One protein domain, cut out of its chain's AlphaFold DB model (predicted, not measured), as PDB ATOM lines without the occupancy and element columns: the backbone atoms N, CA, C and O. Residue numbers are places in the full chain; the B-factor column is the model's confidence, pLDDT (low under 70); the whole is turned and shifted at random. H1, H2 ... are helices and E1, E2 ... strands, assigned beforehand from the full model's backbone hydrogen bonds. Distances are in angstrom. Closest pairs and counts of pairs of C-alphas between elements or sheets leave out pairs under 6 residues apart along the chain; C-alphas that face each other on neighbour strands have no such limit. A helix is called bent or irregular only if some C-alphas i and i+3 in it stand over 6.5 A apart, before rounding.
ATOM      1  N   ILE A 164      27.390 -23.138 -53.587       88.81
ATOM      2  CA  ILE A 164      26.916 -23.559 -54.907       88.81
ATOM      3  C   ILE A 164      25.648 -22.787 -55.241       88.81
ATOM      4  O   ILE A 164      24.648 -22.906 -54.537       88.81
ATOM      5  N   ARG A 165      25.656 -22.035 -56.343       90.62
ATOM      6  CA  ARG A 165      24.442 -21.417 -56.885       90.62
ATOM      7  C   ARG A 165      23.639 -22.438 -57.685       90.62
ATOM      8  O   ARG A 165      24.187 -23.130 -58.540       90.62
ATOM      9  N   VAL A 166      22.330 -22.485 -57.464       91.00
ATOM     10  CA  VAL A 166      21.417 -23.308 -58.259       91.00
ATOM     11  C   VAL A 166      21.100 -22.578 -59.566       91.00
ATOM     12  O   VAL A 166      20.206 -21.733 -59.627       91.00
ATOM     13  N   ARG A 167      21.860 -22.884 -60.623       88.62
ATOM     14  CA  ARG A 167      21.716 -22.291 -61.969       88.62
ATOM     15  C   ARG A 167      21.603 -20.759 -61.936       88.62
ATOM     16  O   ARG A 167      22.433 -20.091 -61.320       88.62
ATOM     17  N   ARG A 168      20.613 -20.188 -62.634       87.44
ATOM     18  CA  ARG A 168      20.380 -18.740 -62.748       87.44
ATOM     19  C   ARG A 168      19.470 -18.193 -61.644       87.44
ATOM     20  O   ARG A 168      19.215 -16.994 -61.617       87.44
ATOM     21  N   THR A 169      19.059 -19.026 -60.689       89.44
ATOM     22  CA  THR A 169      18.170 -18.628 -59.587       89.44
ATOM     23  C   THR A 169      18.896 -17.811 -58.513       89.44
ATOM     24  O   THR A 169      20.123 -17.668 -58.540       89.44
ATOM     25  N   SER A 170      18.154 -17.283 -57.541       89.25
ATOM     26  CA  SER A 170      18.701 -16.665 -56.327       89.25
ATOM     27  C   SER A 170      19.047 -17.661 -55.213       89.25
ATOM     28  O   SER A 170      19.391 -17.233 -54.111       89.25
ATOM     29  N   ILE A 171      18.965 -18.971 -55.468       91.69
ATOM     30  CA  ILE A 171      19.144 -20.022 -54.462       91.69
ATOM     31  C   ILE A 171      20.596 -20.499 -54.446       91.69
ATOM     32  O   ILE A 171      21.197 -20.768 -55.489       91.69
ATOM     33  N   TYR A 172      21.138 -20.645 -53.245       92.00
ATOM     34  CA  TYR A 172      22.492 -21.096 -52.978       92.00
ATOM     35  C   TYR A 172      22.484 -22.186 -51.902       92.00
ATOM     36  O   TYR A 172      21.691 -22.132 -50.965       92.00
ATOM     37  N   LEU A 173      23.383 -23.160 -52.026       91.81
ATOM     38  CA  LEU A 173      23.599 -24.246 -51.067       91.81
ATOM     39  C   LEU A 173      25.028 -24.173 -50.527       91.81
ATOM     40  O   LEU A 173      25.960 -24.015 -51.314       91.81
ATOM     41  N   SER A 174      25.220 -24.325 -49.218       88.31
ATOM     42  CA  SER A 174      26.557 -24.459 -48.623       88.31
ATOM     43  C   SER A 174      26.522 -25.331 -47.379       88.31
ATOM     44  O   SER A 174      25.580 -25.248 -46.604       88.31
ATOM     45  N   ASN A 175      27.562 -26.141 -47.187       76.38
ATOM     46  CA  ASN A 175      27.715 -26.991 -46.007       76.38
ATOM     47  C   ASN A 175      28.169 -26.207 -44.768       76.38
ATOM     48  O   ASN A 175      27.703 -26.450 -43.661       76.38
ATOM     49  N   GLN A 176      29.082 -25.254 -44.960       69.62
ATOM     50  CA  GLN A 176      29.566 -24.400 -43.886       69.62
ATOM     51  C   GLN A 176      29.407 -22.935 -44.244       69.62
ATOM     52  O   GLN A 176      29.478 -22.506 -45.398       69.62
ATOM     53  N   VAL A 177      29.140 -22.162 -43.204       64.56
ATOM     54  CA  VAL A 177      28.638 -20.806 -43.306       64.56
ATOM     55  C   VAL A 177      29.642 -19.914 -42.574       64.56
ATOM     56  O   VAL A 177      29.474 -19.550 -41.413       64.56
ATOM     57  N   ARG A 178      30.760 -19.591 -43.243       67.94
ATOM     58  CA  ARG A 178      31.784 -18.691 -42.687       67.94
ATOM     59  C   ARG A 178      31.244 -17.266 -42.653       67.94
ATOM     60  O   ARG A 178      30.922 -16.695 -43.687       67.94
ATOM     61  N   VAL A 179      31.182 -16.670 -41.460       62.06
ATOM     62  CA  VAL A 179      30.511 -15.383 -41.166       62.06
ATOM     63  C   VAL A 179      30.833 -14.250 -42.157       62.06
ATOM     64  O   VAL A 179      29.963 -13.419 -42.436       62.06
ATOM     65  N   GLN A 180      32.066 -14.224 -42.674       63.62
ATOM     66  CA  GLN A 180      32.614 -13.157 -43.514       63.62
ATOM     67  C   GLN A 180      31.986 -13.104 -44.919       63.62
ATOM     68  O   GLN A 180      31.773 -12.011 -45.435       63.62
ATOM     69  N   ASP A 181      31.568 -14.242 -45.483       67.88
ATOM     70  CA  ASP A 181      31.075 -14.332 -46.871       67.88
ATOM     71  C   ASP A 181      29.558 -14.097 -47.003       67.88
ATOM     72  O   ASP A 181      28.969 -14.202 -48.079       67.88
ATOM     73  N   LEU A 182      28.892 -13.779 -45.893       74.62
ATOM     74  CA  LEU A 182      27.446 -13.947 -45.752       74.62
ATOM     75  C   LEU A 182      26.652 -12.648 -45.668       74.62
ATOM     76  O   LEU A 182      25.439 -12.675 -45.459       74.62
ATOM     77  N   GLN A 183      27.318 -11.496 -45.735       75.56
ATOM     78  CA  GLN A 183      26.686 -10.192 -45.491       75.56
ATOM     79  C   GLN A 183      25.535  -9.892 -46.466       75.56
ATOM     80  O   GLN A 183      24.633  -9.125 -46.140       75.56
ATOM     81  N   HIS A 184      25.538 -10.536 -47.635       80.50
ATOM     82  CA  HIS A 184      24.547 -10.338 -48.693       80.50
ATOM     83  C   HIS A 184      23.529 -11.479 -48.821       80.50
ATOM     84  O   HIS A 184      22.719 -11.451 -49.743       80.50
ATOM     85  N   TYR A 185      23.570 -12.478 -47.934       86.75
ATOM     86  CA  TYR A 185      22.684 -13.638 -48.004       86.75
ATOM     87  C   TYR A 185      21.579 -13.571 -46.947       86.75
ATOM     88  O   TYR A 185      21.829 -13.253 -45.785       86.75
ATOM     89  N   ASN A 186      20.361 -13.924 -47.357       89.00
ATOM     90  CA  ASN A 186      19.310 -14.387 -46.459       89.00
ATOM     91  C   ASN A 186      19.560 -15.870 -46.203       89.00
ATOM     92  O   ASN A 186      19.690 -16.633 -47.156       89.00
ATOM     93  N   ILE A 187      19.665 -16.274 -44.945       89.56
ATOM     94  CA  ILE A 187      20.128 -17.611 -44.585       89.56
ATOM     95  C   ILE A 187      18.973 -18.403 -43.989       89.56
ATOM     96  O   ILE A 187      18.335 -17.952 -43.038       89.56
ATOM     97  N   ILE A 188      18.749 -19.592 -44.538       91.56
ATOM     98  CA  ILE A 188      17.888 -20.631 -43.981       91.56
ATOM     99  C   ILE A 188      18.800 -21.739 -43.464       91.56
ATOM    100  O   ILE A 188      19.414 -22.459 -44.252       91.56
ATOM    101  N   ASP A 189      18.886 -21.872 -42.146       92.06
ATOM    102  CA  ASP A 189      19.621 -22.950 -41.492       92.06
ATOM    103  C   ASP A 189      18.659 -24.037 -41.017       92.06
ATOM    104  O   ASP A 189      17.756 -23.770 -40.226       92.06
ATOM    105  N   LEU A 190      18.848 -25.254 -41.521       93.62
ATOM    106  CA  LEU A 190      18.036 -26.430 -41.208       93.62
ATOM    107  C   LEU A 190      18.744 -27.408 -40.259       93.62
ATOM    108  O   LEU A 190      18.235 -28.504 -40.009       93.62
ATOM    109  N   SER A 191      19.938 -27.049 -39.787       91.50
ATOM    110  CA  SER A 191      20.746 -27.859 -38.877       91.50
ATOM    111  C   SER A 191      20.032 -28.023 -37.541       91.50
ATOM    112  O   SER A 191      19.357 -27.102 -37.074       91.50
ATOM    113  N   LEU A 192      20.199 -29.166 -36.871       90.81
ATOM    114  CA  LEU A 192      19.578 -29.364 -35.557       90.81
ATOM    115  C   LEU A 192      20.053 -28.314 -34.534       90.81
ATOM    116  O   LEU A 192      19.276 -27.850 -33.699       90.81
ATOM    117  N   ILE A 193      21.322 -27.920 -34.634       89.62
ATOM    118  CA  ILE A 193      21.953 -26.873 -33.829       89.62
ATOM    119  C   ILE A 193      22.269 -25.695 -34.747       89.62
ATOM    120  O   ILE A 193      22.856 -25.890 -35.807       89.62
ATOM    121  N   ALA A 194      21.900 -24.484 -34.327       88.06
ATOM    122  CA  ALA A 194      22.146 -23.263 -35.088       88.06
ATOM    123  C   ALA A 194      23.642 -23.076 -35.393       88.06
ATOM    124  O   ALA A 194      24.471 -23.105 -34.481       88.06
ATOM    125  N   GLN A 195      23.976 -22.829 -36.660       83.12
ATOM    126  CA  GLN A 195      25.352 -22.564 -37.091       83.12
ATOM    127  C   GLN A 195      25.788 -21.114 -36.827       83.12
ATOM    128  O   GLN A 195      26.981 -20.834 -36.706       83.12
ATOM    129  N   LEU A 196      24.835 -20.179 -36.738       84.25
ATOM    130  CA  LEU A 196      25.083 -18.755 -36.491       84.25
ATOM    131  C   LEU A 196      24.266 -18.229 -35.306       84.25
ATOM    132  O   LEU A 196      23.284 -18.830 -34.875       84.25
ATOM    133  N   ASN A 197      24.649 -17.045 -34.817       81.75
ATOM    134  CA  ASN A 197      23.870 -16.313 -33.824       81.75
ATOM    135  C   ASN A 197      22.494 -15.917 -34.400       81.75
ATOM    136  O   ASN A 197      22.419 -15.296 -35.462       81.75
ATOM    137  N   ALA A 198      21.428 -16.234 -33.660       75.12
ATOM    138  CA  ALA A 198      20.042 -15.912 -33.992       75.12
ATOM    139  C   ALA A 198      19.770 -14.403 -34.143       75.12
ATOM    140  O   ALA A 198      18.858 -14.018 -34.865       75.12
ATOM    141  N   GLU A 199      20.574 -13.543 -33.513       78.88
ATOM    142  CA  GLU A 199      20.453 -12.081 -33.629       78.88
ATOM    143  C   GLU A 199      20.945 -11.535 -34.980       78.88
ATOM    144  O   GLU A 199      20.788 -10.348 -35.278       78.88
ATOM    145  N   ARG A 200      21.557 -12.381 -35.820       82.75
ATOM    146  CA  ARG A 200      22.012 -11.974 -37.146       82.75
ATOM    147  C   ARG A 200      20.808 -11.544 -37.999       82.75
ATOM    148  O   ARG A 200      19.857 -12.313 -38.154       82.75
ATOM    149  N   PRO A 201      20.854 -10.367 -38.647       78.94
ATOM    150  CA  PRO A 201      19.793  -9.966 -39.557       78.94
ATOM    151  C   PRO A 201      19.681 -10.964 -40.712       78.94
ATOM    152  O   PRO A 201      20.696 -11.423 -41.242       78.94
ATOM    153  N   ARG A 202      18.444 -11.258 -41.130       83.50
ATOM    154  CA  ARG A 202      18.143 -12.146 -42.268       83.50
ATOM    155  C   ARG A 202      18.643 -13.588 -42.089       83.50
ATOM    156  O   ARG A 202      18.867 -14.289 -43.072       83.50
ATOM    157  N   TYR A 203      18.804 -14.034 -40.846       87.69
ATOM    158  CA  TYR A 203      19.076 -15.424 -40.501       87.69
ATOM    159  C   TYR A 203      17.825 -16.065 -39.904       87.69
ATOM    160  O   TYR A 203      17.217 -15.513 -38.989       87.69
ATOM    161  N   ARG A 204      17.428 -17.222 -40.436       89.56
ATOM    162  CA  ARG A 204      16.298 -18.007 -39.937       89.56
ATOM    163  C   ARG A 204      16.746 -19.431 -39.690       89.56
ATOM    164  O   ARG A 204      17.267 -20.084 -40.591       89.56
ATOM    165  N   HIS A 205      16.523 -19.896 -38.470       92.06
ATOM    166  CA  HIS A 205      16.900 -21.232 -38.036       92.06
ATOM    167  C   HIS A 205      15.652 -22.091 -37.838       92.06
ATOM    168  O   HIS A 205      14.765 -21.743 -37.062       92.06
ATOM    169  N   PHE A 206      15.603 -23.215 -38.545       92.56
ATOM    170  CA  PHE A 206      14.563 -24.229 -38.447       92.56
ATOM    171  C   PHE A 206      15.224 -25.542 -38.027       92.56
ATOM    172  O   PHE A 206      15.697 -26.284 -38.883       92.56
ATOM    173  N   PRO A 207      15.280 -25.854 -36.723       92.88
ATOM    174  CA  PRO A 207      15.910 -27.082 -36.265       92.88
ATOM    175  C   PRO A 207      15.112 -28.298 -36.744       92.88
ATOM    176  O   PRO A 207      13.932 -28.456 -36.415       92.88
ATOM    177  N   ILE A 208      15.755 -29.167 -37.522       93.94
ATOM    178  CA  ILE A 208      15.134 -30.366 -38.083       93.94
ATOM    179  C   ILE A 208      16.027 -31.573 -37.799       93.94
ATOM    180  O   ILE A 208      17.197 -31.600 -38.167       93.94
ATOM    181  N   GLU A 209      15.456 -32.597 -37.164       92.19
ATOM    182  CA  GLU A 209      16.148 -33.866 -36.919       92.19
ATOM    183  C   GLU A 209      16.432 -34.641 -38.215       92.19
ATOM    184  O   GLU A 209      15.733 -34.506 -39.216       92.19
ATOM    185  N   ASP A 210      17.405 -35.546 -38.176       86.38
ATOM    186  CA  ASP A 210      17.696 -36.412 -39.315       86.38
ATOM    187  C   ASP A 210      16.700 -37.569 -39.487       86.38
ATOM    188  O   ASP A 210      16.054 -38.073 -38.555       86.38
ATOM    189  N   GLY A 211      16.602 -38.036 -40.731       83.19
ATOM    190  CA  GLY A 211      15.793 -39.189 -41.105       83.19
ATOM    191  C   GLY A 211      14.292 -38.972 -40.899       83.19
ATOM    192  O   GLY A 211      13.751 -37.884 -41.092       83.19
ATOM    193  N   LYS A 212      13.578 -40.044 -40.530       81.75
ATOM    194  CA  LYS A 212      12.105 -40.027 -40.445       81.75
ATOM    195  C   LYS A 212      11.563 -39.073 -39.375       81.75
ATOM    196  O   LYS A 212      10.450 -38.579 -39.527       81.75
ATOM    197  N   ARG A 213      12.331 -38.808 -38.312       87.56
ATOM    198  CA  ARG A 213      11.919 -37.908 -37.221       87.56
ATOM    199  C   ARG A 213      11.857 -36.447 -37.678       87.56
ATOM    200  O   ARG A 213      10.972 -35.711 -37.249       87.56
ATOM    201  N   GLY A 214      12.702 -36.070 -38.638       89.12
ATOM    202  CA  GLY A 214      12.736 -34.739 -39.244       89.12
ATOM    203  C   GLY A 214      11.544 -34.371 -40.119       89.12
ATOM    204  O   GLY A 214      11.335 -33.193 -40.389       89.12
ATOM    205  N   ILE A 215      10.736 -35.340 -40.562       91.88
ATOM    206  CA  ILE A 215       9.667 -35.096 -41.547       91.88
ATOM    207  C   ILE A 215       8.646 -34.074 -41.031       91.88
ATOM    208  O   ILE A 215       8.247 -33.173 -41.761       91.88
ATOM    209  N   SER A 216       8.260 -34.171 -39.756       91.88
ATOM    210  CA  SER A 216       7.340 -33.204 -39.142       91.88
ATOM    211  C   SER A 216       7.947 -31.795 -39.089       91.88
ATOM    212  O   SER A 216       7.257 -30.812 -39.359       91.88
ATOM    213  N   GLY A 217       9.251 -31.693 -38.805       92.19
ATOM    214  CA  GLY A 217       9.997 -30.432 -38.842       92.19
ATOM    215  C   GLY A 217      10.057 -29.828 -40.247       92.19
ATOM    216  O   GLY A 217       9.784 -28.641 -40.404       92.19
ATOM    217  N   LEU A 218      10.306 -30.651 -41.273       92.81
ATOM    218  CA  LEU A 218      10.271 -30.230 -42.679       92.81
ATOM    219  C   LEU A 218       8.906 -29.655 -43.067       92.81
ATOM    220  O   LEU A 218       8.854 -28.561 -43.616       92.81
ATOM    221  N   CYS A 219       7.802 -30.329 -42.731       91.31
ATOM    222  CA  CYS A 219       6.462 -29.821 -43.041       91.31
ATOM    223  C   CYS A 219       6.178 -28.459 -42.390       91.31
ATOM    224  O   CYS A 219       5.562 -27.596 -43.012       91.31
ATOM    225  N   LYS A 220       6.645 -28.240 -41.152       91.44
ATOM    226  CA  LYS A 220       6.545 -26.930 -40.487       91.44
ATOM    227  C   LYS A 220       7.397 -25.877 -41.191       91.44
ATOM    228  O   LYS A 220       6.925 -24.764 -41.398       91.44
ATOM    229  N   ALA A 221       8.619 -26.238 -41.585       92.19
ATOM    230  CA  ALA A 221       9.491 -25.353 -42.343       92.19
ATOM    231  C   ALA A 221       8.853 -24.961 -43.683       92.19
ATOM    232  O   ALA A 221       8.904 -23.792 -44.034       92.19
ATOM    233  N   PHE A 222       8.180 -25.877 -44.393       91.06
ATOM    234  CA  PHE A 222       7.496 -25.554 -45.654       91.06
ATOM    235  C   PHE A 222       6.474 -24.423 -45.488       91.06
ATOM    236  O   PHE A 222       6.516 -23.444 -46.231       91.06
ATOM    237  N   ALA A 223       5.620 -24.522 -44.466       87.50
ATOM    238  CA  ALA A 223       4.631 -23.494 -44.157       87.50
ATOM    239  C   ALA A 223       5.273 -22.168 -43.721       87.50
ATOM    240  O   ALA A 223       4.791 -21.097 -44.084       87.50
ATOM    241  N   ALA A 224       6.372 -22.220 -42.966       87.88
ATOM    242  CA  ALA A 224       7.100 -21.018 -42.569       87.88
ATOM    243  C   ALA A 224       7.753 -20.319 -43.772       87.88
ATOM    244  O   ALA A 224       7.675 -19.099 -43.878       87.88
ATOM    245  N   MET A 225       8.332 -21.074 -44.716       85.50
ATOM    246  CA  MET A 225       8.989 -20.505 -45.899       85.50
ATOM    247  C   MET A 225       8.049 -19.630 -46.721       85.50
ATOM    248  O   MET A 225       8.457 -18.565 -47.167       85.50
ATOM    249  N   GLU A 226       6.793 -20.038 -46.877       74.94
ATOM    250  CA  GLU A 226       5.804 -19.260 -47.631       74.94
ATOM    251  C   GLU A 226       5.416 -17.941 -46.975       74.94
ATOM    252  O   GLU A 226       5.082 -16.989 -47.673       74.94
ATOM    253  N   ASN A 227       5.403 -17.904 -45.643       75.75
ATOM    254  CA  ASN A 227       4.969 -16.730 -44.892       75.75
ATOM    255  C   ASN A 227       6.129 -15.780 -44.611       75.75
ATOM    256  O   ASN A 227       5.939 -14.573 -44.488       75.75
ATOM    257  N   GLU A 228       7.331 -16.327 -44.460       73.19
ATOM    258  CA  GLU A 228       8.482 -15.571 -44.002       73.19
ATOM    259  C   GLU A 228       9.402 -15.183 -45.165       73.19
ATOM    260  O   GLU A 228      10.044 -14.134 -45.106       73.19
ATOM    261  N   VAL A 229       9.548 -15.998 -46.214       71.00
ATOM    262  CA  VAL A 229      10.498 -15.733 -47.309       71.00
ATOM    263  C   VAL A 229       9.788 -15.052 -48.472       71.00
ATOM    264  O   VAL A 229       9.153 -15.703 -49.296       71.00
ATOM    265  N   ASP A 230       9.962 -13.736 -48.573       71.19
ATOM    266  CA  ASP A 230       9.522 -12.991 -49.747       71.19
ATOM    267  C   ASP A 230      10.556 -13.115 -50.875       71.19
ATOM    268  O   ASP A 230      11.658 -12.556 -50.814       71.19
ATOM    269  N   ILE A 231      10.225 -13.935 -51.871       70.94
ATOM    270  CA  ILE A 231      11.078 -14.216 -53.034       70.94
ATOM    271  C   ILE A 231      10.708 -13.314 -54.218       70.94
ATOM    272  O   ILE A 231      11.523 -13.138 -55.122       70.94
ATOM    273  N   GLU A 232       9.516 -12.710 -54.207       63.84
ATOM    274  CA  GLU A 232       8.970 -11.983 -55.356       63.84
ATOM    275  C   GLU A 232       9.517 -10.546 -55.468       63.84
ATOM    276  O   GLU A 232       9.528  -9.987 -56.563       63.84
ATOM    277  N   GLU A 233      10.024  -9.955 -54.377       56.72
ATOM    278  CA  GLU A 233      10.303  -8.509 -54.318       56.72
ATOM    279  C   GLU A 233      11.773  -8.068 -54.490       56.72
ATOM    280  O   GLU A 233      12.063  -6.874 -54.386       56.72
ATOM    281  N   SER A 234      12.747  -8.948 -54.777       55.88
ATOM    282  CA  SER A 234      14.144  -8.479 -54.875       55.88
ATOM    283  C   SER A 234      15.021  -9.186 -55.910       55.88
ATOM    284  O   SER A 234      15.465 -10.315 -55.714       55.88
ATOM    285  N   GLU A 235      15.420  -8.441 -56.949       54.41
ATOM    286  CA  GLU A 235      16.484  -8.818 -57.902       54.41
ATOM    287  C   GLU A 235      17.848  -9.065 -57.224       54.41
ATOM    288  O   GLU A 235      18.747  -9.670 -57.808       54.41
ATOM    289  N   GLN A 236      18.019  -8.606 -55.980       65.62
ATOM    290  CA  GLN A 236      19.242  -8.760 -55.190       65.62
ATOM    291  C   GLN A 236      19.138  -9.848 -54.117       65.62
ATOM    292  O   GLN A 236      20.106 -10.058 -53.379       65.62
ATOM    293  N   LEU A 237      17.996 -10.541 -54.002       76.69
ATOM    294  CA  LEU A 237      17.848 -11.617 -53.030       76.69
ATOM    295  C   LEU A 237      18.908 -12.687 -53.310       76.69
ATOM    296  O   LEU A 237      19.068 -13.143 -54.440       76.69
ATOM    297  N   ARG A 238      19.638 -13.109 -52.276       87.75
ATOM    298  CA  ARG A 238      20.470 -14.314 -52.321       87.75
ATOM    299  C   ARG A 238      20.074 -15.187 -51.155       87.75
ATOM    300  O   ARG A 238      20.306 -14.816 -50.008       87.75
ATOM    301  N   LEU A 239      19.429 -16.306 -51.439       90.56
ATOM    302  CA  LEU A 239      18.945 -17.225 -50.428       90.56
ATOM    303  C   LEU A 239      19.948 -18.359 -50.258       90.56
ATOM    304  O   LEU A 239      20.093 -19.187 -51.151       90.56
ATOM    305  N   LEU A 240      20.645 -18.383 -49.129       91.62
ATOM    306  CA  LEU A 240      21.558 -19.459 -48.772       91.62
ATOM    307  C   LEU A 240      20.837 -20.464 -47.878       91.62
ATOM    308  O   LEU A 240      20.372 -20.105 -46.800       91.62
ATOM    309  N   ILE A 241      20.771 -21.715 -48.313       92.94
ATOM    310  CA  ILE A 241      20.192 -22.817 -47.548       92.94
ATOM    311  C   ILE A 241      21.339 -23.711 -47.079       92.94
ATOM    312  O   ILE A 241      22.187 -24.105 -47.884       92.94
ATOM    313  N   THR A 242      21.364 -24.017 -45.785       91.69
ATOM    314  CA  THR A 242      22.358 -24.896 -45.157       91.69
ATOM    315  C   THR A 242      21.675 -25.962 -44.301       91.69
ATOM    316  O   THR A 242      20.551 -25.777 -43.828       91.69
ATOM    317  N   ASP A 243      22.349 -27.094 -44.126       90.19
ATOM    318  CA  ASP A 243      22.010 -28.125 -43.151       90.19
ATOM    319  C   ASP A 243      23.295 -28.783 -42.613       90.19
ATOM    320  O   ASP A 243      24.391 -28.555 -43.119       90.19
ATOM    321  N   ASP A 244      23.154 -29.621 -41.591       87.31
ATOM    322  CA  ASP A 244      24.218 -30.416 -40.958       87.31
ATOM    323  C   ASP A 244      24.552 -31.719 -41.717       87.31
ATOM    324  O   ASP A 244      25.251 -32.587 -41.197       87.31
ATOM    325  N   GLN A 245      24.067 -31.870 -42.954       84.38
ATOM    326  CA  GLN A 245      24.229 -33.055 -43.803       84.38
ATOM    327  C   GLN A 245      24.776 -32.674 -45.185       84.38
ATOM    328  O   GLN A 245      24.340 -33.195 -46.217       84.38
ATOM    329  N   ASN A 246      25.732 -31.739 -45.226       83.12
ATOM    330  CA  ASN A 246      26.377 -31.278 -46.455       83.12
ATOM    331  C   ASN A 246      25.376 -30.825 -47.529       83.12
ATOM    332  O   ASN A 246      25.588 -31.068 -48.716       83.12
ATOM    333  N   CYS A 247      24.253 -30.223 -47.154       86.19
ATOM    334  CA  CYS A 247      23.151 -29.873 -48.045       86.19
ATOM    335  C   CYS A 247      22.574 -31.028 -48.883       86.19
ATOM    336  O   CYS A 247      21.847 -30.764 -49.839       86.19
ATOM    337  N   GLN A 248      22.891 -32.292 -48.587       86.62
ATOM    338  CA  GLN A 248      22.490 -33.437 -49.414       86.62
ATOM    339  C   GLN A 248      21.049 -33.880 -49.158       86.62
ATOM    340  O   GLN A 248      20.468 -34.574 -49.993       86.62
ATOM    341  N   THR A 249      20.463 -33.483 -48.025       89.69
ATOM    342  CA  THR A 249      19.173 -34.003 -47.564       89.69
ATOM    343  C   THR A 249      18.146 -32.890 -47.357       89.69
ATOM    344  O   THR A 249      17.336 -32.631 -48.245       89.69
ATOM    345  N   LYS A 250      18.152 -32.219 -46.204       92.50
ATOM    346  CA  LYS A 250      17.118 -31.266 -45.778       92.50
ATOM    347  C   LYS A 250      17.153 -29.996 -46.623       92.50
ATOM    348  O   LYS A 250      16.115 -29.577 -47.138       92.50
ATOM    349  N   ALA A 251      18.346 -29.445 -46.840       93.19
ATOM    350  CA  ALA A 251      18.548 -28.265 -47.676       93.19
ATOM    351  C   ALA A 251      18.098 -28.518 -49.116       93.19
ATOM    352  O   ALA A 251      17.464 -27.658 -49.725       93.19
ATOM    353  N   ALA A 252      18.341 -29.730 -49.628       93.62
ATOM    354  CA  ALA A 252      17.879 -30.142 -50.946       93.62
ATOM    355  C   ALA A 252      16.351 -30.053 -51.060       93.62
ATOM    356  O   ALA A 252      15.832 -29.498 -52.022       93.62
ATOM    357  N   VAL A 253      15.619 -30.550 -50.060       95.38
ATOM    358  CA  VAL A 253      14.148 -30.550 -50.062       95.38
ATOM    359  C   VAL A 253      13.581 -29.130 -49.988       95.38
ATOM    360  O   VAL A 253      12.628 -28.827 -50.702       95.38
ATOM    361  N   ILE A 254      14.178 -28.240 -49.189       94.56
ATOM    362  CA  ILE A 254      13.761 -26.829 -49.132       94.56
ATOM    363  C   ILE A 254      14.104 -26.090 -50.431       94.56
ATOM    364  O   ILE A 254      13.276 -25.337 -50.938       94.56
ATOM    365  N   ALA A 255      15.266 -26.353 -51.032       94.31
ATOM    366  CA  ALA A 255      15.592 -25.808 -52.346       94.31
ATOM    367  C   ALA A 255      14.570 -26.258 -53.403       94.31
ATOM    368  O   ALA A 255      14.105 -25.435 -54.186       94.31
ATOM    369  N   LEU A 256      14.155 -27.531 -53.392       94.31
ATOM    370  CA  LEU A 256      13.115 -28.043 -54.294       94.31
ATOM    371  C   LEU A 256      11.761 -27.380 -54.078       94.31
ATOM    372  O   LEU A 256      11.099 -27.064 -55.063       94.31
ATOM    373  N   LEU A 257      11.351 -27.179 -52.823       93.00
ATOM    374  CA  LEU A 257      10.121 -26.462 -52.493       93.00
ATOM    375  C   LEU A 257      10.118 -25.086 -53.162       93.00
ATOM    376  O   LEU A 257       9.187 -24.747 -53.887       93.00
ATOM    377  N   ILE A 258      11.191 -24.326 -52.963       90.88
ATOM    378  CA  ILE A 258      11.306 -22.959 -53.463       90.88
ATOM    379  C   ILE A 258      11.375 -22.934 -54.994       90.88
ATOM    380  O   ILE A 258      10.676 -22.148 -55.632       90.88
ATOM    381  N   LEU A 259      12.160 -23.830 -55.596       90.56
ATOM    382  CA  LEU A 259      12.228 -23.990 -57.050       90.56
ATOM    383  C   LEU A 259      10.880 -24.366 -57.669       90.56
ATOM    384  O   LEU A 259      10.579 -23.946 -58.782       90.56
ATOM    385  N   ALA A 260      10.086 -25.198 -56.996       90.25
ATOM    386  CA  ALA A 260       8.784 -25.617 -57.496       90.25
ATOM    387  C   ALA A 260       7.733 -24.506 -57.369       90.25
ATOM    388  O   ALA A 260       6.881 -24.382 -58.245       90.25
ATOM    389  N   LEU A 261       7.795 -23.710 -56.297       86.50
ATOM    390  CA  LEU A 261       6.833 -22.642 -56.023       86.50
ATOM    391  C   LEU A 261       7.074 -21.379 -56.850       86.50
ATOM    392  O   LEU A 261       6.113 -20.791 -57.339       86.50
ATOM    393  N   TYR A 262       8.335 -20.970 -56.999       86.62
ATOM    394  CA  TYR A 262       8.667 -19.617 -57.453       86.62
ATOM    395  C   TYR A 262       9.451 -19.566 -58.761       86.62
ATOM    396  O   TYR A 262       9.649 -18.474 -59.275       86.62
ATOM    397  N   TYR A 263       9.890 -20.700 -59.317       87.19
ATOM    398  CA  TYR A 263      10.713 -20.721 -60.530       87.19
ATOM    399  C   TYR A 263      10.097 -21.549 -61.660       87.19
ATOM    400  O   TYR A 263       9.676 -22.697 -61.465       87.19
ATOM    401  N   ASP A 264      10.095 -20.982 -62.865       86.25
ATOM    402  CA  ASP A 264       9.735 -21.683 -64.099       86.25
ATOM    403  C   ASP A 264      10.886 -22.566 -64.633       86.25
ATOM    404  O   ASP A 264      11.877 -22.827 -63.943       86.25
ATOM    405  N   ALA A 265      10.710 -23.177 -65.811       83.00
ATOM    406  CA  ALA A 265      11.706 -24.088 -66.384       83.00
ATOM    407  C   ALA A 265      12.987 -23.382 -66.859       83.00
ATOM    408  O   ALA A 265      14.034 -24.022 -66.980       83.00
ATOM    409  N   GLU A 266      12.908 -22.075 -67.057       85.00
ATOM    410  CA  GLU A 266      13.957 -21.189 -67.534       85.00
ATOM    411  C   GLU A 266      14.700 -20.493 -66.379       85.00
ATOM    412  O   GLU A 266      15.587 -19.675 -66.628       85.00
ATOM    413  N   ASP A 267      14.395 -20.871 -65.129       87.25
ATOM    414  CA  ASP A 267      14.904 -20.277 -63.888       87.25
ATOM    415  C   ASP A 267      14.472 -18.812 -63.681       87.25
ATOM    416  O   ASP A 267      15.146 -18.055 -62.977       87.25
ATOM    417  N   THR A 268      13.339 -18.411 -64.261       86.44
ATOM    418  CA  THR A 268      12.736 -17.090 -64.060       86.44
ATOM    419  C   THR A 268      11.735 -17.140 -62.911       86.44
ATOM    420  O   THR A 268      11.015 -18.126 -62.731       86.44
ATOM    421  N   ILE A 269      11.700 -16.069 -62.114       84.88
ATOM    422  CA  ILE A 269      10.744 -15.944 -61.014       84.88
ATOM    423  C   ILE A 269       9.337 -15.814 -61.599       84.88
ATOM    424  O   ILE A 269       9.065 -14.921 -62.401       84.88
ATOM    425  N   GLN A 270       8.437 -16.692 -61.173       79.00
ATOM    426  CA  GLN A 270       7.029 -16.671 -61.545       79.00
ATOM    427  C   GLN A 270       6.156 -16.413 -60.318       79.00
ATOM    428  O   GLN A 270       6.423 -16.923 -59.230       79.00
ATOM    429  N   LYS A 271       5.072 -15.652 -60.509       67.00
ATOM    430  CA  LYS A 271       4.021 -15.531 -59.491       67.00
ATOM    431  C   LYS A 271       3.345 -16.884 -59.295       67.00
ATOM    432  O   LYS A 271       3.137 -17.620 -60.259       67.00
ATOM    433  N   ARG A 272       2.950 -17.159 -58.052       65.69
ATOM    434  CA  ARG A 272       2.443 -18.425 -57.477       65.69
ATOM    435  C   ARG A 272       1.182 -19.071 -58.124       65.69
ATOM    436  O   ARG A 272       0.431 -19.767 -57.454       65.69
ATOM    437  N   GLY A 273       0.900 -18.878 -59.414       54.94
ATOM    438  CA  GLY A 273      -0.354 -19.278 -60.076       54.94
ATOM    439  C   GLY A 273      -0.335 -20.588 -60.877       54.94
ATOM    440  O   GLY A 273      -1.378 -20.994 -61.391       54.94
ATOM    441  N   THR A 274       0.810 -21.259 -61.033       64.50
ATOM    442  CA  THR A 274       0.898 -22.485 -61.847       64.50
ATOM    443  C   THR A 274       0.641 -23.739 -61.018       64.50
ATOM    444  O   THR A 274       1.258 -23.938 -59.976       64.50
ATOM    445  N   ARG A 275      -0.230 -24.633 -61.505       75.69
ATOM    446  CA  ARG A 275      -0.485 -25.943 -60.883       75.69
ATOM    447  C   ARG A 275       0.808 -26.758 -60.803       75.69
ATOM    448  O   ARG A 275       1.360 -27.135 -61.836       75.69
ATOM    449  N   ILE A 276       1.228 -27.106 -59.590       85.00
ATOM    450  CA  ILE A 276       2.415 -27.934 -59.357       85.00
ATOM    451  C   ILE A 276       2.028 -29.417 -59.418       85.00
ATOM    452  O   ILE A 276       0.998 -29.840 -58.890       85.00
ATOM    453  N   ASN A 277       2.840 -30.225 -60.098       86.69
ATOM    454  CA  ASN A 277       2.667 -31.672 -60.199       86.69
ATOM    455  C   ASN A 277       3.995 -32.403 -59.927       86.69
ATOM    456  O   ASN A 277       5.046 -31.782 -59.755       86.69
ATOM    457  N   LYS A 278       3.945 -33.740 -59.868       88.00
ATOM    458  CA  LYS A 278       5.122 -34.579 -59.571       88.00
ATOM    459  C   LYS A 278       6.234 -34.423 -60.604       88.00
ATOM    460  O   LYS A 278       7.402 -34.539 -60.240       88.00
ATOM    461  N   ASP A 279       5.885 -34.142 -61.855       86.25
ATOM    462  CA  ASP A 279       6.857 -34.003 -62.938       86.25
ATOM    463  C   ASP A 279       7.684 -32.726 -62.776       86.25
ATOM    464  O   ASP A 279       8.898 -32.764 -62.953       86.25
ATOM    465  N   ILE A 280       7.069 -31.624 -62.327       87.94
ATOM    466  CA  ILE A 280       7.791 -30.389 -61.986       87.94
ATOM    467  C   ILE A 280       8.807 -30.666 -60.874       87.94
ATOM    468  O   ILE A 280       9.989 -30.374 -61.045       87.94
ATOM    469  N   VAL A 281       8.386 -31.290 -59.769       90.50
ATOM    470  CA  VAL A 281       9.285 -31.607 -58.640       90.50
ATOM    471  C   VAL A 281      10.426 -32.526 -59.083       90.50
ATOM    472  O   VAL A 281      11.584 -32.282 -58.744       90.50
ATOM    473  N   LYS A 282      10.124 -33.548 -59.893       89.88
ATOM    474  CA  LYS A 282      11.125 -34.457 -60.466       89.88
ATOM    475  C   LYS A 282      12.128 -33.710 -61.349       89.88
ATOM    476  O   LYS A 282      13.327 -33.942 -61.231       89.88
ATOM    477  N   ASN A 283      11.661 -32.791 -62.189       88.81
ATOM    478  CA  ASN A 283      12.520 -31.994 -63.064       88.81
ATOM    479  C   ASN A 283      13.426 -31.054 -62.269       88.81
ATOM    480  O   ASN A 283      14.623 -30.993 -62.542       88.81
ATOM    481  N   ARG A 284      12.895 -30.387 -61.235       90.19
ATOM    482  CA  ARG A 284      13.708 -29.569 -60.320       90.19
ATOM    483  C   ARG A 284      14.739 -30.409 -59.563       90.19
ATOM    484  O   ARG A 284      15.852 -29.938 -59.361       90.19
ATOM    485  N   LEU A 285      14.412 -31.652 -59.206       91.88
ATOM    486  CA  LEU A 285      15.356 -32.575 -58.573       91.88
ATOM    487  C   LEU A 285      16.521 -32.938 -59.490       91.88
ATOM    488  O   LEU A 285      17.664 -32.835 -59.058       91.88
ATOM    489  N   VAL A 286      16.257 -33.284 -60.752       89.00
ATOM    490  CA  VAL A 286      17.322 -33.536 -61.742       89.00
ATOM    491  C   VAL A 286      18.229 -32.313 -61.881       89.00
ATOM    492  O   VAL A 286      19.451 -32.430 -61.802       89.00
ATOM    493  N   THR A 287      17.638 -31.123 -61.997       87.12
ATOM    494  CA  THR A 287      18.383 -29.863 -62.043       87.12
ATOM    495  C   THR A 287      19.280 -29.665 -60.822       87.12
ATOM    496  O   THR A 287      20.442 -29.278 -60.958       87.12
ATOM    497  N   LEU A 288      18.749 -29.927 -59.629       89.94
ATOM    498  CA  LEU A 288      19.476 -29.734 -58.384       89.94
ATOM    499  C   LEU A 288      20.636 -30.734 -58.256       89.94
ATOM    500  O   LEU A 288      21.743 -30.321 -57.918       89.94
ATOM    501  N   VAL A 289      20.416 -32.008 -58.610       89.06
ATOM    502  CA  VAL A 289      21.447 -33.067 -58.648       89.06
ATOM    503  C   VAL A 289      22.591 -32.700 -59.595       89.06
ATOM    504  O   VAL A 289      23.752 -32.889 -59.245       89.06
ATOM    505  N   ASN A 290      22.289 -32.100 -60.751       85.19
ATOM    506  CA  ASN A 290      23.319 -31.624 -61.679       85.19
ATOM    507  C   ASN A 290      24.142 -30.455 -61.108       85.19
ATOM    508  O   ASN A 290      25.318 -30.320 -61.432       85.19
ATOM    509  N   CYS A 291      23.550 -29.610 -60.253       86.50
ATOM    510  CA  CYS A 291      24.269 -28.514 -59.591       86.50
ATOM    511  C   CYS A 291      25.114 -29.001 -58.404       86.50
ATOM    512  O   CYS A 291      26.201 -28.479 -58.165       86.50
ATOM    513  N   ARG A 292      24.607 -29.977 -57.643       85.31
ATOM    514  CA  ARG A 292      25.284 -30.576 -56.488       85.31
ATOM    515  C   ARG A 292      25.210 -32.107 -56.581       85.31
ATOM    516  O   ARG A 292      24.245 -32.703 -56.097       85.31
ATOM    517  N   PRO A 293      26.233 -32.754 -57.167       81.31
ATOM    518  CA  PRO A 293      26.329 -34.210 -57.184       81.31
ATOM    519  C   PRO A 293      26.314 -34.797 -55.764       81.31
ATOM    520  O   PRO A 293      26.884 -34.218 -54.838       81.31
ATOM    521  N   GLY A 294      25.658 -35.945 -55.587       78.94
ATOM    522  CA  GLY A 294      25.509 -36.604 -54.281       78.94
ATOM    523  C   GLY A 294      24.325 -36.114 -53.438       78.94
ATOM    524  O   GLY A 294      24.194 -36.514 -52.286       78.94
ATOM    525  N   LEU A 295      23.452 -35.258 -53.981       85.38
ATOM    526  CA  LEU A 295      22.153 -34.976 -53.363       85.38
ATOM    527  C   LEU A 295      21.321 -36.254 -53.245       85.38
ATOM    528  O   LEU A 295      21.070 -36.930 -54.240       85.38
ATOM    529  N   ASN A 296      20.843 -36.536 -52.037       86.94
ATOM    530  CA  ASN A 296      20.092 -37.746 -51.729       86.94
ATOM    531  C   ASN A 296      18.948 -37.461 -50.734       86.94
ATOM    532  O   ASN A 296      18.957 -37.934 -49.592       86.94
ATOM    533  N   PRO A 297      17.943 -36.651 -51.119       90.62
ATOM    534  CA  PRO A 297      16.778 -36.434 -50.274       90.62
ATOM    535  C   PRO A 297      15.999 -37.742 -50.091       90.62
ATOM    536  O   PRO A 297      15.665 -38.435 -51.054       90.62
ATOM    537  N   SER A 298      15.653 -38.073 -48.843       89.75
ATOM    538  CA  SER A 298      14.941 -39.323 -48.556       89.75
ATOM    539  C   SER A 298      13.591 -39.401 -49.285       89.75
ATOM    540  O   SER A 298      12.861 -38.410 -49.397       89.75
ATOM    541  N   ARG A 299      13.190 -40.612 -49.702       89.94
ATOM    542  CA  ARG A 299      11.871 -40.857 -50.324       89.94
ATOM    543  C   ARG A 299      10.715 -40.332 -49.470       89.94
ATOM    544  O   ARG A 299       9.724 -39.848 -50.009       89.94
ATOM    545  N   ALA A 300      10.839 -40.426 -48.147       91.19
ATOM    546  CA  ALA A 300       9.825 -39.943 -47.220       91.19
ATOM    547  C   ALA A 300       9.715 -38.407 -47.239       91.19
ATOM    548  O   ALA A 300       8.606 -37.890 -47.316       91.19
ATOM    549  N   ALA A 301      10.841 -37.688 -47.277       93.12
ATOM    550  CA  ALA A 301      10.846 -36.231 -47.395       93.12
ATOM    551  C   ALA A 301      10.299 -35.754 -48.753       93.12
ATOM    552  O   ALA A 301       9.474 -34.844 -48.796       93.12
ATOM    553  N   LEU A 302      10.675 -36.416 -49.857       94.12
ATOM    554  CA  LEU A 302      10.112 -36.134 -51.185       94.12
ATOM    555  C   LEU A 302       8.604 -36.409 -51.246       94.12
ATOM    556  O   LEU A 302       7.865 -35.685 -51.913       94.12
ATOM    557  N   LYS A 303       8.124 -37.455 -50.563       93.12
ATOM    558  CA  LYS A 303       6.691 -37.745 -50.463       93.12
ATOM    559  C   LYS A 303       5.957 -36.617 -49.735       93.12
ATOM    560  O   LYS A 303       4.992 -36.104 -50.288       93.12
ATOM    561  N   SER A 304       6.450 -36.195 -48.572       93.12
ATOM    562  CA  SER A 304       5.856 -35.088 -47.814       93.12
ATOM    563  C   SER A 304       5.892 -33.763 -48.579       93.12
ATOM    564  O   SER A 304       4.907 -33.034 -48.566       93.12
ATOM    565  N   LEU A 305       6.973 -33.479 -49.316       93.62
ATOM    566  CA  LEU A 305       7.047 -32.315 -50.201       93.62
ATOM    567  C   LEU A 305       5.974 -32.365 -51.300       93.62
ATOM    568  O   LEU A 305       5.288 -31.377 -51.540       93.62
ATOM    569  N   ASN A 306       5.804 -33.514 -51.961       93.12
ATOM    570  CA  ASN A 306       4.781 -33.669 -52.996       93.12
ATOM    571  C   ASN A 306       3.363 -33.529 -52.429       93.12
ATOM    572  O   ASN A 306       2.529 -32.882 -53.050       93.12
ATOM    573  N   GLU A 307       3.086 -34.125 -51.267       92.19
ATOM    574  CA  GLU A 307       1.796 -33.987 -50.576       92.19
ATOM    575  C   GLU A 307       1.499 -32.522 -50.244       92.19
ATOM    576  O   GLU A 307       0.381 -32.058 -50.458       92.19
ATOM    577  N   TYR A 308       2.515 -31.784 -49.798       90.19
ATOM    578  CA  TYR A 308       2.413 -30.364 -49.496       90.19
ATOM    579  C   TYR A 308       2.120 -29.520 -50.748       90.19
ATOM    580  O   TYR A 308       1.109 -28.819 -50.804       90.19
ATOM    581  N   LEU A 309       2.953 -29.656 -51.788       88.62
ATOM    582  CA  LEU A 309       2.852 -28.917 -53.055       88.62
ATOM    583  C   LEU A 309       1.599 -29.245 -53.879       88.62
ATOM    584  O   LEU A 309       1.222 -28.472 -54.752       88.62
ATOM    585  N   MET A 310       0.978 -30.406 -53.654       89.06
ATOM    586  CA  MET A 310      -0.213 -30.868 -54.389       89.06
ATOM    587  C   MET A 310      -1.477 -30.857 -53.531       89.06
ATOM    588  O   MET A 310      -2.514 -31.379 -53.955       89.06
ATOM    589  N   SER A 311      -1.394 -30.289 -52.327       83.38
ATOM    590  CA  SER A 311      -2.550 -30.056 -51.470       83.38
ATOM    591  C   SER A 311      -3.543 -29.091 -52.132       83.38
ATOM    592  O   SER A 311      -3.239 -28.431 -53.129       83.38
ATOM    593  N   ASP A 312      -4.755 -28.999 -51.580       65.94
ATOM    594  CA  ASP A 312      -5.813 -28.125 -52.110       65.94
ATOM    595  C   ASP A 312      -5.403 -26.644 -52.192       65.94
ATOM    596  O   ASP A 312      -5.962 -25.910 -53.003       65.94
ATOM    597  N   LEU A 313      -4.374 -26.235 -51.440       62.22
ATOM    598  CA  LEU A 313      -3.753 -24.906 -51.494       62.22
ATOM    599  C   LEU A 313      -3.170 -24.556 -52.875       62.22
ATOM    600  O   LEU A 313      -3.000 -23.383 -53.190       62.22
ATOM    601  N   TYR A 314      -2.871 -25.567 -53.694       62.16
ATOM    602  CA  TYR A 314      -2.151 -25.437 -54.964       62.16
ATOM    603  C   TYR A 314      -2.920 -25.984 -56.168       62.16
ATOM    604  O   TYR A 314      -2.378 -26.116 -57.274       62.16
ATOM    605  N   LYS A 315      -4.200 -26.321 -55.979       57.75
ATOM    606  CA  LYS A 315      -5.083 -26.655 -57.098       57.75
ATOM    607  C   LYS A 315      -5.460 -25.366 -57.836       57.75
ATOM    608  O   LYS A 315      -5.742 -24.359 -57.191       57.75
TER     609      LYS A 315
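Overview. This is residues 164 to 315 of the 328 residues of the protein "Initiator methionine tRNA 2'-O-ribosyl phosphate transferase" of Taphrina deformans (strain PYCC 5710 / ATCC 11124 / CBS 356.35 / IMI 108563 / JCM 9778 / NBRC 8474) (UniProt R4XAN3). A small wall of four short parallel strands has helix H3 packed along one face. H5 packs beside H3 and H2, H4 crosses H3, and H1 lies off the sheet. The printed part has 152 residues, with five named helices and four named strands in the order E1 H1 E2 E3 H2 E4 H3 H4 H5; the sheet's order is E1 E4 E2 E3. The class is mixed, with under half of the residues in named elements; the whole is compact, with a radius of gyration of the C-alphas of 14.3 A and spans of 40 by 36 by 30 A.

Arrangement. Start at E1, residues 171 to 173, parallel to E4, residues 239 to 242; N 172 and O 239, 2.8 A apart, are within hydrogen-bond range. E4 is also parallel to E2, residues 186 to 189 (N 188 and O 240, 2.8 A), and E2 to E3, residues 203 to 205 (N 204 and O 187, 2.9 A). H1, residues 179 to 182, is not on the sheet. H2, residues 211 to 228, only grazes it with residues 221 to 228. Two split strand-helix-strand units, strands running the same way with another strand between them, are E1, H1, E2 and E3, H2, E4, each with a right-handed crossover. The hub H3, residues 250 to 262, is over E1 and E4 at a height over the sheet of 9.8 A, making two layers, a helix on one face of a sheet. H4, residues 278 to 291, touches H3 at a steep tilt of 58 degrees, opposite ways, closest at the C-alphas of Ala 260 and Val 281, 6.1 A. H5, residues 299 to 309, touches H2 at a shallow tilt of 26 degrees, the same way, closest at the C-alphas of Ile 215 and Ala 301, 6.1 A; H2, H3 and H5 are a bundle, three helices grouped together. Every O i to N i+4 pair is within hydrogen-bond range in H3, H4 and H5, against 10 of 14 in H2; H1 is too short for one.

Along the chain. Find C-alpha 171 at (19.144, -20.022, -54.462), where E1 begins. H2 runs 24.9 A with a kink of 34 degrees near residue 218, and is only just irregular: C-alphas 213 and 216 are 6.8 A apart. H3 is 18.5 A, H4 20.1 A and H5 15.2 A long, ending at C-alpha 309, (2.852, -28.917, -53.055).

Size, cuts and confidence. The C-alphas farthest apart, of Gln 180 and Lys 315, are 42.3 A apart. The printed part has no cut; the links E2 to E3 and H3 to H4 are long. Look for pLDDT under 70 at residues 176 to 181, 232 to 236, 271 to 274 and 312 to 315.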